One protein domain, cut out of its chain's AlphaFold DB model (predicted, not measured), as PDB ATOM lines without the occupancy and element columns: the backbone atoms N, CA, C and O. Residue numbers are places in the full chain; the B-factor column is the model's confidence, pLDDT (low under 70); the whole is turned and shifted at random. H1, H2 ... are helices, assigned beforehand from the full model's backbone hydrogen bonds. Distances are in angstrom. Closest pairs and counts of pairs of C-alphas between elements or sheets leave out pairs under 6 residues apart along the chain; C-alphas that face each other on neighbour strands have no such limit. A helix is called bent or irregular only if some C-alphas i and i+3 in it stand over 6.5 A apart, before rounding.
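AT A GLANCE: This is residues 682 to 798 of the 875 residues of an uncharacterized protein of Gammaproteobacteria bacterium (UniProt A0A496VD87). Two long helices, H1 and H6, lie side by side and run opposite ways along a rod; the bent helix H5 packs on H6 through its arm H5b, which crosses H6 steeply, while neither arm of H5 touches H1. H2 folds back on H1 as a helical hairpin, and the short H3 and H4 follow. The printed part has 117 residues, with helices H1 to H6 and no named strand: all helix, compact, radius of gyration of the C-alphas 14.3 A, spans 45 by 22 by 21 A.

IN THESE COORDINATES: H5, residues 740 to 769, was assigned as one helix by its hydrogen bonds but is bent: C-alphas 748 and 751 are 7.9 A apart. Its arms are H5a, 740 to 748, and H5b, 751 to 769, 26.1 A long. H1, residues 683 to 708, spans 37.2 A from C-alpha 683 at (163.711, 185.716, 266.964), with a kink of 27 degrees near residue 690. H6, 774 to 796, spans 33.8 A and ends at C-alpha 796 (159.257, 180.075, 264.585). H2 is 711 to 720, H3 723 to 728, H4 730 to 733. H5b and H6 are irregular: C-alphas 752 and 755 are 7.8 A apart, 775 and 778 7.4 A.

HOW THE PARTS SIT: H5b touches H6 at a steep tilt of 50 degrees, closest C-alphas Ser 763 and Leu 783, 5.2 A. H6 touches H1 at a shallow tilt of 22 degrees, opposite ways, closest C-alphas Cys 698 and Leu 779, 5.5 A. H4 is close to H1 but not clearly touching, closest C-alphas Val 692 and Val 733, 6.9 A. Every O i to N i+4 pair is within hydrogen-bond range in H2, H3 and H5a, but 20 of 22 in H1, 13 of 15 in H5b and 17 of 19 in H6; H4 is too short for one.

THE WHOLE: The farthest C-alphas, Lys 711 and Glu 738, are 44.8 A apart. The printed part has no cut and no long link. Residues 682 to 684 and 733 to 734 have pLDDT under 70.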
ATOM      1  N   GLY A 682     160.407 187.460 264.946       64.62
ATOM      2  CA  GLY A 682     161.708 188.028 264.600       64.62
ATOM      3  C   GLY A 682     162.861 187.509 265.462       64.62
ATOM      4  O   GLY A 682     163.946 188.104 265.427       64.62
ATOM      5  N   THR A 683     162.664 186.413 266.199       65.25
ATOM      6  CA  THR A 683     163.711 185.716 266.964       65.25
ATOM      7  C   THR A 683     164.851 185.276 266.047       65.25
ATOM      8  O   THR A 683     166.022 185.378 266.430       65.25
ATOM      9  N   TRP A 684     164.554 184.950 264.785       69.19
ATOM     10  CA  TRP A 684     165.575 184.720 263.766       69.19
ATOM     11  C   TRP A 684     166.620 185.838 263.660       69.19
ATOM     12  O   TRP A 684     167.800 185.547 263.495       69.19
ATOM     13  N   ARG A 685     166.240 187.119 263.780       70.38
ATOM     14  CA  ARG A 685     167.204 188.232 263.643       70.38
ATOM     15  C   ARG A 685     168.297 188.173 264.709       70.38
ATOM     16  O   ARG A 685     169.443 188.521 264.438       70.38
ATOM     17  N   TRP A 686     167.949 187.704 265.904       71.75
ATOM     18  CA  TRP A 686     168.898 187.470 266.988       71.75
ATOM     19  C   TRP A 686     169.662 186.164 266.782       71.75
ATOM     20  O   TRP A 686     170.889 186.138 266.889       71.75
ATOM     21  N   ALA A 687     168.946 185.102 266.408       73.94
ATOM     22  CA  ALA A 687     169.520 183.797 266.112       73.94
ATOM     23  C   ALA A 687     170.535 183.841 264.960       73.94
ATOM     24  O   ALA A 687     171.485 183.066 264.980       73.94
ATOM     25  N   GLN A 688     170.388 184.759 264.000       77.25
ATOM     26  CA  GLN A 688     171.292 184.924 262.865       77.25
ATOM     27  C   GLN A 688     172.718 185.233 263.333       77.25
ATOM     28  O   GLN A 688     173.651 184.572 262.889       77.25
ATOM     29  N   LEU A 689     172.905 186.178 264.262       79.12
ATOM     30  CA  LEU A 689     174.237 186.524 264.779       79.12
ATOM     31  C   LEU A 689     174.875 185.355 265.539       79.12
ATOM     32  O   LEU A 689     176.065 185.083 265.377       79.12
ATOM     33  N   THR A 690     174.087 184.637 266.340       81.88
ATOM     34  CA  THR A 690     174.572 183.455 267.062       81.88
ATOM     35  C   THR A 690     174.913 182.324 266.096       81.88
ATOM     36  O   THR A 690     175.982 181.732 266.204       81.88
ATOM     37  N   LEU A 691     174.053 182.062 265.109       84.31
ATOM     38  CA  LEU A 691     174.265 181.059 264.071       84.31
ATOM     39  C   LEU A 691     175.561 181.330 263.301       84.31
ATOM     40  O   LEU A 691     176.350 180.415 263.097       84.31
ATOM     41  N   VAL A 692     175.803 182.588 262.923       85.31
ATOM     42  CA  VAL A 692     177.046 183.041 262.283       85.31
ATOM     43  C   VAL A 692     178.261 182.714 263.140       85.31
ATOM     44  O   VAL A 692     179.216 182.114 262.649       85.31
ATOM     45  N   GLY A 693     178.226 183.094 264.420       85.75
ATOM     46  CA  GLY A 693     179.328 182.838 265.347       85.75
ATOM     47  C   GLY A 693     179.630 181.345 265.489       85.75
ATOM     48  O   GLY A 693     180.789 180.939 265.425       85.75
ATOM     49  N   GLU A 694     178.591 180.522 265.615       90.56
ATOM     50  CA  GLU A 694     178.722 179.068 265.742       90.56
ATOM     51  C   GLU A 694     179.214 178.406 264.442       90.56
ATOM     52  O   GLU A 694     180.038 177.492 264.489       90.56
ATOM     53  N   LEU A 695     178.786 178.885 263.269       90.56
ATOM     54  CA  LEU A 695     179.275 178.404 261.970       90.56
ATOM     55  C   LEU A 695     180.749 178.763 261.734       90.56
ATOM     56  O   LEU A 695     181.513 177.910 261.283       90.56
ATOM     57  N   LEU A 696     181.181 179.972 262.104       90.12
ATOM     58  CA  LEU A 696     182.596 180.373 262.062       90.12
ATOM     59  C   LEU A 696     183.462 179.526 263.004       90.12
ATOM     60  O   LEU A 696     184.591 179.149 262.669       90.12
ATOM     61  N   ALA A 697     182.933 179.203 264.186       90.75
ATOM     62  CA  ALA A 697     183.595 178.310 265.129       90.75
ATOM     63  C   ALA A 697     183.688 176.872 264.582       90.75
ATOM     64  O   ALA A 697     184.739 176.231 264.709       90.75
ATOM     65  N   CYS A 698     182.641 176.388 263.898       94.56
ATOM     66  CA  CYS A 698     182.686 175.126 263.155       94.56
ATOM     67  C   CYS A 698     183.772 175.160 262.072       94.56
ATOM     68  O   CYS A 698     184.584 174.241 262.010       94.56
ATOM     69  N   GLU A 699     183.837 176.217 261.259       94.38
ATOM     70  CA  GLU A 699     184.841 176.370 260.197       94.38
ATOM     71  C   GLU A 699     186.268 176.337 260.744       94.38
ATOM     72  O   GLU A 699     187.129 175.637 260.207       94.38
ATOM     73  N   THR A 700     186.508 177.035 261.852       94.06
ATOM     74  CA  THR A 700     187.814 177.058 262.517       94.06
ATOM     75  C   THR A 700     188.181 175.673 263.057       94.06
ATOM     76  O   THR A 700     189.297 175.203 262.840       94.06
ATOM     77  N   SER A 701     187.228 174.976 263.682       96.00
ATOM     78  CA  SER A 701     187.425 173.608 264.178       96.00
ATOM     79  C   SER A 701     187.718 172.632 263.032       96.00
ATOM     80  O   SER A 701     188.629 171.813 263.129       96.00
ATOM     81  N   VAL A 702     186.993 172.746 261.914       96.69
ATOM     82  CA  VAL A 702     187.213 171.937 260.707       96.69
ATOM     83  C   VAL A 702     188.609 172.180 260.130       96.69
ATOM     84  O   VAL A 702     189.312 171.213 259.844       96.69
ATOM     85  N   LYS A 703     189.049 173.441 260.005       96.44
ATOM     86  CA  LYS A 703     190.409 173.774 259.539       96.44
ATOM     87  C   LYS A 703     191.480 173.183 260.453       96.44
ATOM     88  O   LYS A 703     192.389 172.520 259.962       96.44
ATOM     89  N   GLN A 704     191.327 173.329 261.768       96.94
ATOM     90  CA  GLN A 704     192.269 172.762 262.732       96.94
ATOM     91  C   GLN A 704     192.362 171.232 262.616       96.94
ATOM     92  O   GLN A 704     193.464 170.685 262.604       96.94
ATOM     93  N   ILE A 705     191.228 170.535 262.480       97.38
ATOM     94  CA  ILE A 705     191.201 169.074 262.302       97.38
ATOM     95  C   ILE A 705     191.839 168.673 260.965       97.38
ATOM     96  O   ILE A 705     192.548 167.673 260.909       97.38
ATOM     97  N   LYS A 706     191.655 169.445 259.887       97.19
ATOM     98  CA  LYS A 706     192.347 169.188 258.611       97.19
ATOM     99  C   LYS A 706     193.859 169.309 258.737       97.19
ATOM    100  O   LYS A 706     194.575 168.473 258.197       97.19
ATOM    101  N   GLU A 707     194.336 170.328 259.439       97.31
ATOM    102  CA  GLU A 707     195.766 170.614 259.572       97.31
ATOM    103  C   GLU A 707     196.479 169.669 260.548       97.31
ATOM    104  O   GLU A 707     197.627 169.297 260.311       97.31
ATOM    105  N   GLN A 708     195.816 169.291 261.644       97.38
ATOM    106  CA  GLN A 708     196.437 168.586 262.775       97.38
ATOM    107  C   GLN A 708     195.944 167.145 262.952       97.38
ATOM    108  O   GLN A 708     196.548 166.382 263.704       97.38
ATOM    109  N   GLY A 709     194.830 166.785 262.315       96.75
ATOM    110  CA  GLY A 709     194.205 165.478 262.451       96.75
ATOM    111  C   GLY A 709     195.041 164.359 261.838       96.75
ATOM    112  O   GLY A 709     195.777 164.552 260.870       96.75
ATOM    113  N   ASP A 710     194.912 163.168 262.410       97.69
ATOM    114  CA  ASP A 710     195.441 161.952 261.808       97.69
ATOM    115  C   ASP A 710     194.549 161.474 260.646       97.69
ATOM    116  O   ASP A 710     193.478 162.021 260.369       97.69
ATOM    117  N   LYS A 711     194.969 160.400 259.969       97.56
ATOM    118  CA  LYS A 711     194.200 159.818 258.858       97.56
ATOM    119  C   LYS A 711     192.756 159.491 259.259       97.56
ATOM    120  O   LYS A 711     191.840 159.716 258.476       97.56
ATOM    121  N   LYS A 712     192.543 158.982 260.478       97.25
ATOM    122  CA  LYS A 712     191.205 158.659 260.981       97.25
ATOM    123  C   LYS A 712     190.361 159.926 261.139       97.25
ATOM    124  O   LYS A 712     189.197 159.920 260.751       97.25
ATOM    125  N   ALA A 713     190.935 161.011 261.657       97.81
ATOM    126  CA  ALA A 713     190.285 162.315 261.733       97.81
ATOM    127  C   ALA A 713     189.877 162.819 260.345       97.81
ATOM    128  O   ALA A 713     188.745 163.264 260.160       97.81
ATOM    129  N   HIS A 714     190.768 162.711 259.357       97.62
ATOM    130  CA  HIS A 714     190.465 163.096 257.977       97.62
ATOM    131  C   HIS A 714     189.358 162.234 257.369       97.62
ATOM    132  O   HIS A 714     188.459 162.775 256.730       97.62
ATOM    133  N   ASP A 715     189.369 160.925 257.621       97.94
ATOM    134  CA  ASP A 715     188.338 159.996 257.151       97.94
ATOM    135  C   ASP A 715     186.962 160.297 257.786       97.94
ATOM    136  O   ASP A 715     185.930 160.288 257.099       97.94
ATOM    137  N   ILE A 716     186.933 160.614 259.089       97.94
ATOM    138  CA  ILE A 716     185.720 161.068 259.786       97.94
ATOM    139  C   ILE A 716     185.244 162.383 259.174       97.94
ATOM    140  O   ILE A 716     184.086 162.488 258.781       97.94
ATOM    141  N   LEU A 717     186.125 163.373 259.030       97.31
ATOM    142  CA  LEU A 717     185.763 164.685 258.505       97.31
ATOM    143  C   LEU A 717     185.234 164.612 257.063       97.31
ATOM    144  O   LEU A 717     184.231 165.252 256.746       97.31
ATOM    145  N   ALA A 718     185.848 163.780 256.218       96.94
ATOM    146  CA  ALA A 718     185.368 163.499 254.868       96.94
ATOM    147  C   ALA A 718     183.952 162.900 254.880       96.94
ATOM    148  O   ALA A 718     183.132 163.227 254.028       96.94
ATOM    149  N   THR A 719     183.646 162.069 255.877       96.62
ATOM    150  CA  THR A 719     182.320 161.469 256.058       96.62
ATOM    151  C   THR A 719     181.262 162.472 256.527       96.62
ATOM    152  O   THR A 719     180.086 162.307 256.197       96.62
ATOM    153  N   LEU A 720     181.647 163.511 257.276       96.62
ATOM    154  CA  LEU A 720     180.729 164.562 257.733       96.62
ATOM    155  C   LEU A 720     180.315 165.527 256.607       96.62
ATOM    156  O   LEU A 720     179.299 166.203 256.740       96.62
ATOM    157  N   GLU A 721     181.074 165.589 255.505       95.50
ATOM    158  CA  GLU A 721     180.823 166.463 254.344       95.50
ATOM    159  C   GLU A 721     180.665 167.961 254.689       95.50
ATOM    160  O   GLU A 721     179.891 168.674 254.049       95.50
ATOM    161  N   LEU A 722     181.397 168.456 255.693       94.50
ATOM    162  CA  LEU A 722     181.226 169.817 256.231       94.50
ATOM    163  C   LEU A 722     181.789 170.941 255.356       94.50
ATOM    164  O   LEU A 722     181.380 172.086 255.521       94.50
ATOM    165  N   ASP A 723     182.660 170.635 254.398       90.31
ATOM    166  CA  ASP A 723     183.291 171.655 253.553       90.31
ATOM    167  C   ASP A 723     182.269 172.452 252.739       90.31
ATOM    168  O   ASP A 723     182.273 173.678 252.760       90.31
ATOM    169  N   LYS A 724     181.323 171.766 252.086       87.31
ATOM    170  CA  LYS A 724     180.321 172.438 251.242       87.31
ATOM    171  C   LYS A 724     179.339 173.290 252.058       87.31
ATOM    172  O   LYS A 724     179.139 174.446 251.691       87.31
ATOM    173  N   PRO A 725     178.737 172.786 253.158       86.38
ATOM    174  CA  PRO A 725     177.889 173.610 254.018       86.38
ATOM    175  C   PRO A 725     178.607 174.847 254.568       86.38
ATOM    176  O   PRO A 725     178.017 175.929 254.596       86.38
ATOM    177  N   LEU A 726     179.879 174.705 254.960       87.19
ATOM    178  CA  LEU A 726     180.680 175.796 255.521       87.19
ATOM    179  C   LEU A 726     181.191 176.797 254.470       87.19
ATOM    180  O   LEU A 726     181.585 177.901 254.823       87.19
ATOM    181  N   GLU A 727     181.127 176.485 253.179       84.31
ATOM    182  CA  GLU A 727     181.341 177.482 252.119       84.31
ATOM    183  C   GLU A 727     180.056 178.266 251.805       84.31
ATOM    184  O   GLU A 727     180.093 179.463 251.513       84.31
ATOM    185  N   GLN A 728     178.902 177.600 251.883       79.19
ATOM    186  CA  GLN A 728     177.628 178.132 251.400       79.19
ATOM    187  C   GLN A 728     176.902 179.025 252.410       79.19
ATOM    188  O   GLN A 728     176.170 179.926 251.993       79.19
ATOM    189  N   TRP A 729     177.109 178.837 253.718       80.00
ATOM    190  CA  TRP A 729     176.400 179.619 254.743       80.00
ATOM    191  C   TRP A 729     176.655 181.130 254.654       80.00
ATOM    192  O   TRP A 729     175.767 181.911 254.984       80.00
ATOM    193  N   ASN A 730     177.812 181.557 254.137       75.12
ATOM    194  CA  ASN A 730     178.131 182.973 253.922       75.12
ATOM    195  C   ASN A 730     177.072 183.697 253.072       75.12
ATOM    196  O   ASN A 730     176.812 184.884 253.272       75.12
ATOM    197  N   THR A 731     176.409 182.979 252.157       75.69
ATOM    198  CA  THR A 731     175.322 183.539 251.339       75.69
ATOM    199  C   THR A 731     174.105 183.950 252.174       75.69
ATOM    200  O   THR A 731     173.432 184.916 251.821       75.69
ATOM    201  N   LEU A 732     173.868 183.292 253.314       74.75
ATOM    202  CA  LEU A 732     172.759 183.568 254.236       74.75
ATOM    203  C   LEU A 732     173.051 184.740 255.182       74.75
ATOM    204  O   LEU A 732     172.138 185.345 255.734       74.75
ATOM    205  N   VAL A 733     174.327 185.058 255.384       69.06
ATOM    206  CA  VAL A 733     174.788 185.972 256.439       69.06
ATOM    207  C   VAL A 733     174.932 187.405 255.956       69.06
ATOM    208  O   VAL A 733     174.806 188.338 256.743       69.06
ATOM    209  N   GLY A 734     175.099 187.591 254.648       67.31
ATOM    210  CA  GLY A 734     175.034 188.906 254.010       67.31
ATOM    211  C   GLY A 734     173.624 189.345 253.600       67.31
ATOM    212  O   GLY A 734     173.461 190.480 253.162       67.31
ATOM    213  N   HIS A 735     172.617 188.472 253.706       77.25
ATOM    214  CA  HIS A 735     171.256 188.775 253.267       77.25
ATOM    215  C   HIS A 735     170.364 189.186 254.437       77.25
ATOM    216  O   HIS A 735     170.252 188.492 255.448       77.25
ATOM    217  N   LEU A 736     169.690 190.322 254.266       74.00
ATOM    218  CA  LEU A 736     168.548 190.703 255.084       74.00
ATOM    219  C   LEU A 736     167.300 190.062 254.476       74.00
ATOM    220  O   LEU A 736     167.041 190.210 253.281       74.00
ATOM    221  N   PHE A 737     166.538 189.352 255.300       78.19
ATOM    222  CA  PHE A 737     165.278 188.737 254.898       78.19
ATOM    223  C   PHE A 737     164.118 189.632 255.338       78.19
ATOM    224  O   PHE A 737     164.033 190.036 256.499       78.19
ATOM    225  N   GLU A 738     163.230 189.956 254.403       79.19
ATOM    226  CA  GLU A 738     162.052 190.799 254.633       79.19
ATOM    227  C   GLU A 738     160.909 190.024 255.306       79.19
ATOM    228  O   GLU A 738     160.004 190.633 255.870       79.19
ATOM    229  N   SER A 739     160.946 188.686 255.261       82.44
ATOM    230  CA  SER A 739     159.947 187.801 255.869       82.44
ATOM    231  C   SER A 739     160.507 186.412 256.182       82.44
ATOM    232  O   SER A 739     161.473 185.964 255.557       82.44
ATOM    233  N   ASP A 740     159.822 185.701 257.075       82.94
ATOM    234  CA  ASP A 740     160.086 184.299 257.421       82.94
ATOM    235  C   ASP A 740     159.998 183.380 256.200       82.94
ATOM    236  O   ASP A 740     160.827 182.497 256.007       82.94
ATOM    237  N   THR A 741     159.058 183.639 255.287       86.62
ATOM    238  CA  THR A 741     158.949 182.888 254.029       86.62
ATOM    239  C   THR A 741     160.183 183.072 253.145       86.62
ATOM    240  O   THR A 741     160.657 182.111 252.536       86.62
ATOM    241  N   GLN A 742     160.722 184.294 253.055       86.81
ATOM    242  CA  GLN A 742     161.931 184.564 252.273       86.81
ATOM    243  C   GLN A 742     163.158 183.907 252.908       86.81
ATOM    244  O   GLN A 742     163.978 183.329 252.192       86.81
ATOM    245  N   LEU A 743     163.259 183.964 254.236       85.56
ATOM    246  CA  LEU A 743     164.287 183.264 254.990       85.56
ATOM    247  C   LEU A 743     164.212 181.755 254.759       85.56
ATOM    248  O   LEU A 743     165.203 181.149 254.357       85.56
ATOM    249  N   TRP A 744     163.045 181.150 254.979       89.12
ATOM    250  CA  TRP A 744     162.844 179.719 254.791       89.12
ATOM    251  C   TRP A 744     163.213 179.299 253.374       89.12
ATOM    252  O   TRP A 744     163.936 178.324 253.175       89.12
ATOM    253  N   LYS A 745     162.782 180.078 252.377       89.31
ATOM    254  CA  LYS A 745     163.150 179.853 250.984       89.31
ATOM    255  C   LYS A 745     164.664 179.895 250.789       89.31
ATOM    256  O   LYS A 745     165.194 179.021 250.119       89.31
ATOM    257  N   ALA A 746     165.373 180.847 251.390       87.50
ATOM    258  CA  ALA A 746     166.829 180.905 251.300       87.50
ATOM    259  C   ALA A 746     167.508 179.714 251.996       87.50
ATOM    260  O   ALA A 746     168.387 179.088 251.402       87.50
ATOM    261  N   LEU A 747     167.065 179.343 253.202       86.50
ATOM    262  CA  LEU A 747     167.565 178.168 253.921       86.50
ATOM    263  C   LEU A 747     167.323 176.877 253.127       86.50
ATOM    264  O   LEU A 747     168.207 176.030 253.039       86.50
ATOM    265  N   ARG A 748     166.149 176.724 252.511       87.94
ATOM    266  CA  ARG A 748     165.772 175.524 251.758       87.94
ATOM    267  C   ARG A 748     166.384 175.474 250.361       87.94
ATOM    268  O   ARG A 748     166.743 174.397 249.907       87.94
ATOM    269  N   ASP A 749     166.481 176.594 249.657       88.69
ATOM    270  CA  ASP A 749     166.907 176.607 248.253       88.69
ATOM    271  C   ASP A 749     168.442 176.656 248.112       88.69
ATOM    272  O   ASP A 749     168.974 176.242 247.079       88.69
ATOM    273  N   THR A 750     169.174 177.071 249.156       85.31
ATOM    274  CA  THR A 750     170.646 176.988 249.189       85.31
ATOM    275  C   THR A 750     171.086 175.533 248.992       85.31
ATOM    276  O   THR A 750     170.655 174.646 249.723       85.31
ATOM    277  N   ASP A 751     171.892 175.256 247.959       83.38
ATOM    278  CA  ASP A 751     172.303 173.896 247.541       83.38
ATOM    279  C   ASP A 751     171.141 172.892 247.398       83.38
ATOM    280  O   ASP A 751     171.287 171.694 247.662       83.38
ATOM    281  N   GLY A 752     169.944 173.378 247.045       83.88
ATOM    282  CA  GLY A 752     168.729 172.560 247.000       83.88
ATOM    283  C   GLY A 752     168.405 171.880 248.338       83.88
ATOM    284  O   GLY A 752     167.932 170.745 248.348       83.88
ATOM    285  N   GLY A 753     168.752 172.521 249.457       85.19
ATOM    286  CA  GLY A 753     168.478 172.066 250.821       85.19
ATOM    287  C   GLY A 753     169.494 171.059 251.350       85.19
ATOM    288  O   GLY A 753     169.419 170.641 252.507       85.19
ATOM    289  N   LYS A 754     170.475 170.659 250.534       90.62
ATOM    290  CA  LYS A 754     171.474 169.657 250.925       90.62
ATOM    291  C   LYS A 754     172.397 170.155 252.027       90.62
ATOM    292  O   LYS A 754     172.781 169.354 252.871       90.62
ATOM    293  N   TRP A 755     172.736 171.445 252.052       91.25
ATOM    294  CA  TRP A 755     173.609 172.008 253.089       91.25
ATOM    295  C   TRP A 755     173.013 171.819 254.493       91.25
ATOM    296  O   TRP A 755     173.696 171.317 255.382       91.25
ATOM    297  N   LEU A 756     171.718 172.119 254.656       91.38
ATOM    298  CA  LEU A 756     170.992 172.002 255.915       91.38
ATOM    299  C   LEU A 756     170.949 170.544 256.381       91.38
ATOM    300  O   LEU A 756     171.271 170.243 257.527       91.38
ATOM    301  N   ASN A 757     170.640 169.631 255.457       94.75
ATOM    302  CA  ASN A 757     170.656 168.195 255.722       94.75
ATOM    303  C   ASN A 757     172.044 167.697 256.140       94.75
ATOM    304  O   ASN A 757     172.157 166.995 257.141       94.75
ATOM    305  N   ARG A 758     173.107 168.089 255.425       95.12
ATOM    306  CA  ARG A 758     174.491 167.716 255.763       95.12
ATOM    307  C   ARG A 758     174.912 168.241 257.129       95.12
ATOM    308  O   ARG A 758     175.584 167.524 257.859       95.12
ATOM    309  N   LEU A 759     174.511 169.460 257.485       95.00
ATOM    310  CA  LEU A 759     174.870 170.061 258.764       95.00
ATOM    311  C   LEU A 759     174.194 169.334 259.934       95.00
ATOM    312  O   LEU A 759     174.874 168.928 260.878       95.00
ATOM    313  N   LEU A 760     172.877 169.112 259.848       95.38
ATOM    314  CA  LEU A 760     172.128 168.347 260.851       95.38
ATOM    315  C   LEU A 760     172.668 166.913 260.968       95.38
ATOM    316  O   LEU A 760     172.934 166.442 262.074       95.38
ATOM    317  N   ARG A 761     172.936 166.270 259.824       97.00
ATOM    318  CA  ARG A 761     173.546 164.937 259.744       97.00
ATOM    319  C   ARG A 761     174.908 164.903 260.428       97.00
ATOM    320  O   ARG A 761     175.166 163.997 261.210       97.00
ATOM    321  N   ALA A 762     175.780 165.876 260.168       97.75
ATOM    322  CA  ALA A 762     177.108 165.928 260.774       97.75
ATOM    323  C   ALA A 762     177.040 166.044 262.305       97.75
ATOM    324  O   ALA A 762     177.789 165.355 262.999       97.75
ATOM    325  N   SER A 763     176.116 166.861 262.827       97.12
ATOM    326  CA  SER A 763     175.848 166.941 264.268       97.12
ATOM    327  C   SER A 763     175.437 165.578 264.833       97.12
ATOM    328  O   SER A 763     176.020 165.117 265.814       97.12
ATOM    329  N   ASP A 764     174.463 164.913 264.208       97.44
ATOM    330  CA  ASP A 764     173.949 163.631 264.697       97.44
ATOM    331  C   ASP A 764     175.017 162.528 264.628       97.44
ATOM    332  O   ASP A 764     175.190 161.779 265.591       97.44
ATOM    333  N   LEU A 765     175.800 162.465 263.544       98.00
ATOM    334  CA  LEU A 765     176.891 161.496 263.394       98.00
ATOM    335  C   LEU A 765     177.964 161.659 264.476       98.00
ATOM    336  O   LEU A 765     178.405 160.663 265.053       98.00
ATOM    337  N   LEU A 766     178.379 162.896 264.771       97.81
ATOM    338  CA  LEU A 766     179.363 163.159 265.824       97.81
ATOM    339  C   LEU A 766     178.844 162.757 267.206       97.81
ATOM    340  O   LEU A 766     179.594 162.177 267.992       97.81
ATOM    341  N   GLN A 767     177.570 163.026 267.494       95.88
ATOM    342  CA  GLN A 767     176.958 162.689 268.779       95.88
ATOM    343  C   GLN A 767     176.728 161.180 268.950       95.88
ATOM    344  O   GLN A 767     176.920 160.664 270.053       95.88
ATOM    345  N   ALA A 768     176.350 160.476 267.879       97.06
ATOM    346  CA  ALA A 768     176.015 159.054 267.925       97.06
ATOM    347  C   ALA A 768     177.243 158.135 267.827       97.06
ATOM    348  O   ALA A 768     177.352 157.174 268.588       97.06
ATOM    349  N   TYR A 769     178.169 158.415 266.904       98.00
ATOM    350  CA  TYR A 769     179.248 157.479 266.556       98.00
ATOM    351  C   TYR A 769     180.631 157.890 267.048       98.00
ATOM    352  O   TYR A 769     181.463 157.017 267.295       98.00
ATOM    353  N   PHE A 770     180.884 159.194 267.185       97.56
ATOM    354  CA  PHE A 770     182.233 159.733 267.396       97.56
ATOM    355  C   PHE A 770     182.378 160.504 268.712       97.56
ATOM    356  O   PHE A 770     183.296 161.306 268.869       97.56
ATOM    357  N   LYS A 771     181.508 160.238 269.694       95.06
ATOM    358  CA  LYS A 771     181.519 160.909 271.003       95.06
ATOM    359  C   LYS A 771     182.840 160.722 271.766       95.06
ATOM    360  O   LYS A 771     183.203 161.572 272.574       95.06
ATOM    361  N   GLN A 772     183.553 159.620 271.522       95.75
ATOM    362  CA  GLN A 772     184.845 159.323 272.151       95.75
ATOM    363  C   GLN A 772     186.031 160.030 271.467       95.75
ATOM    364  O   GLN A 772     187.120 160.089 272.039       95.75
ATOM    365  N   GLU A 773     185.850 160.584 270.265       96.81
ATOM    366  CA  GLU A 773     186.923 161.228 269.507       96.81
ATOM    367  C   GLU A 773     187.139 162.664 270.007       96.81
ATOM    368  O   GLU A 773     186.586 163.621 269.468       96.81
ATOM    369  N   GLN A 774     187.969 162.834 271.041       94.75
ATOM    370  CA  GLN A 774     188.171 164.126 271.722       94.75
ATOM    371  C   GLN A 774     188.484 165.304 270.785       94.75
ATOM    372  O   GLN A 774     188.045 166.422 271.044       94.75
ATOM    373  N   GLN A 775     189.217 165.068 269.691       96.00
ATOM    374  CA  GLN A 775     189.552 166.103 268.703       96.00
ATOM    375  C   GLN A 775     188.321 166.711 268.003       96.00
ATOM    376  O   GLN A 775     188.393 167.828 267.505       96.00
ATOM    377  N   PHE A 776     187.180 166.012 268.015       97.56
ATOM    378  CA  PHE A 776     185.898 166.491 267.499       97.56
ATOM    379  C   PHE A 776     185.001 167.108 268.580       97.56
ATOM    380  O   PHE A 776     183.907 167.560 268.257       97.56
ATOM    381  N   GLY A 777     185.428 167.157 269.849       93.94
ATOM    382  CA  GLY A 777     184.593 167.629 270.961       93.94
ATOM    383  C   GLY A 777     184.061 169.052 270.758       93.94
ATOM    384  O   GLY A 777     182.860 169.281 270.883       93.94
ATOM    385  N   LEU A 778     184.936 169.987 270.365       92.12
ATOM    386  CA  LEU A 778     184.541 171.371 270.065       92.12
ATOM    387  C   LEU A 778     183.625 171.451 268.838       92.12
ATOM    388  O   LEU A 778     182.569 172.072 268.904       92.12
ATOM    389  N   LEU A 779     183.981 170.772 267.742       97.31
ATOM    390  CA  LEU A 779     183.164 170.761 266.526       97.31
ATOM    391  C   LEU A 779     181.762 170.184 266.781       97.31
ATOM    392  O   LEU A 779     180.774 170.747 266.322       97.31
ATOM    393  N   SER A 780     181.669 169.098 267.549       96.44
ATOM    394  CA  SER A 780     180.404 168.475 267.956       96.44
ATOM    395  C   SER A 780     179.542 169.435 268.778       96.44
ATOM    396  O   SER A 780     178.343 169.564 268.526       96.44
ATOM    397  N   GLN A 781     180.154 170.174 269.710       91.31
ATOM    398  CA  GLN A 781     179.457 171.180 270.509       91.31
ATOM    399  C   GLN A 781     178.902 172.321 269.645       91.31
ATOM    400  O   GLN A 781     177.727 172.667 269.782       91.31
ATOM    401  N   HIS A 782     179.719 172.881 268.748       93.38
ATOM    402  CA  HIS A 782     179.299 173.971 267.868       93.38
ATOM    403  C   HIS A 782     178.213 173.517 266.883       93.38
ATOM    404  O   HIS A 782     177.184 174.176 266.760       93.38
ATOM    405  N   LEU A 783     178.352 172.341 266.261       94.50
ATOM    406  CA  LEU A 783     177.316 171.788 265.379       94.50
ATOM    407  C   LEU A 783     176.005 171.492 266.116       94.50
ATOM    408  O   LEU A 783     174.931 171.714 265.559       94.50
ATOM    409  N   SER A 784     176.078 171.051 267.374       90.69
ATOM    410  CA  SER A 784     174.897 170.879 268.224       90.69
ATOM    411  C   SER A 784     174.193 172.213 268.485       90.69
ATOM    412  O   SER A 784     172.972 172.309 268.346       90.69
ATOM    413  N   ASN A 785     174.956 173.273 268.781       86.12
ATOM    414  CA  ASN A 785     174.411 174.622 268.933       86.12
ATOM    415  C   ASN A 785     173.768 175.113 267.629       86.12
ATOM    416  O   ASN A 785     172.632 175.583 267.661       86.12
ATOM    417  N   VAL A 786     174.439 174.940 266.484       88.94
ATOM    418  CA  VAL A 786     173.881 175.276 265.167       88.94
ATOM    419  C   VAL A 786     172.577 174.514 264.913       88.94
ATOM    420  O   VAL A 786     171.578 175.128 264.540       88.94
ATOM    421  N   SER A 787     172.548 173.198 265.151       90.19
ATOM    422  CA  SER A 787     171.337 172.382 264.999       90.19
ATOM    423  C   SER A 787     170.201 172.889 265.888       90.19
ATOM    424  O   SER A 787     169.063 172.938 265.430       90.19
ATOM    425  N   GLY A 788     170.487 173.254 267.141       85.25
ATOM    426  CA  GLY A 788     169.486 173.783 268.069       85.25
ATOM    427  C   GLY A 788     168.935 175.139 267.629       85.25
ATOM    428  O   GLY A 788     167.726 175.351 267.657       85.25
ATOM    429  N   ILE A 789     169.805 176.032 267.147       85.31
ATOM    430  CA  ILE A 789     169.394 177.332 266.604       85.31
ATOM    431  C   ILE A 789     168.504 177.135 265.374       85.31
ATOM    432  O   ILE A 789     167.416 177.696 265.310       85.31
ATOM    433  N   LEU A 790     168.912 176.293 264.421       87.19
ATOM    434  CA  LEU A 790     168.127 176.023 263.214       87.19
ATOM    435  C   LEU A 790     166.767 175.389 263.529       87.19
ATOM    436  O   LEU A 790     165.786 175.704 262.861       87.19
ATOM    437  N   GLN A 791     166.687 174.532 264.549       87.62
ATOM    438  CA  GLN A 791     165.420 173.967 265.019       87.62
ATOM    439  C   GLN A 791     164.491 175.028 265.602       87.62
ATOM    440  O   GLN A 791     163.314 175.045 265.252       87.62
ATOM    441  N   ALA A 792     165.017 175.923 266.444       82.62
ATOM    442  CA  ALA A 792     164.240 177.032 266.993       82.62
ATOM    443  C   ALA A 792     163.681 177.925 265.875       82.62
ATOM    444  O   ALA A 792     162.520 178.314 265.901       82.62
ATOM    445  N   VAL A 793     164.492 178.167 264.847       84.38
ATOM    446  CA  VAL A 793     164.118 178.983 263.688       84.38
ATOM    447  C   VAL A 793     163.071 178.286 262.830       84.38
ATOM    448  O   VAL A 793     162.106 178.915 262.418       84.38
ATOM    449  N   CYS A 794     163.211 176.980 262.587       87.50
ATOM    450  CA  CYS A 794     162.173 176.209 261.902       87.50
ATOM    451  C   CYS A 794     160.842 176.279 262.666       87.50
ATOM    452  O   CYS A 794     159.816 176.533 262.047       87.50
ATOM    453  N   ALA A 795     160.866 176.134 263.994       85.81
ATOM    454  CA  ALA A 795     159.664 176.229 264.818       85.81
ATOM    455  C   ALA A 795     158.997 177.615 264.737       85.81
ATOM    456  O   ALA A 795     157.780 177.682 264.595       85.81
ATOM    457  N   GLU A 796     159.773 178.705 264.759       83.00
ATOM    458  CA  GLU A 796     159.257 180.075 264.585       83.00
ATOM    459  C   GLU A 796     158.542 180.258 263.235       83.00
ATOM    460  O   GLU A 796     157.507 180.914 263.158       83.00
ATOM    461  N   MET A 797     159.056 179.624 262.178       85.88
ATOM    462  CA  MET A 797     158.488 179.688 260.826       85.88
ATOM    463  C   MET A 797     157.342 178.687 260.581       85.88
ATOM    464  O   MET A 797     156.962 178.483 259.427       85.88
ATOM    465  N   ASP A 798     156.830 178.027 261.628       88.94
ATOM    466  CA  ASP A 798     155.841 176.938 261.540       88.94
ATOM    467  C   ASP A 798     156.301 175.784 260.617       88.94
ATOM    468  O   ASP A 798     155.538 175.170 259.866       88.94
TER     469      ASP A 798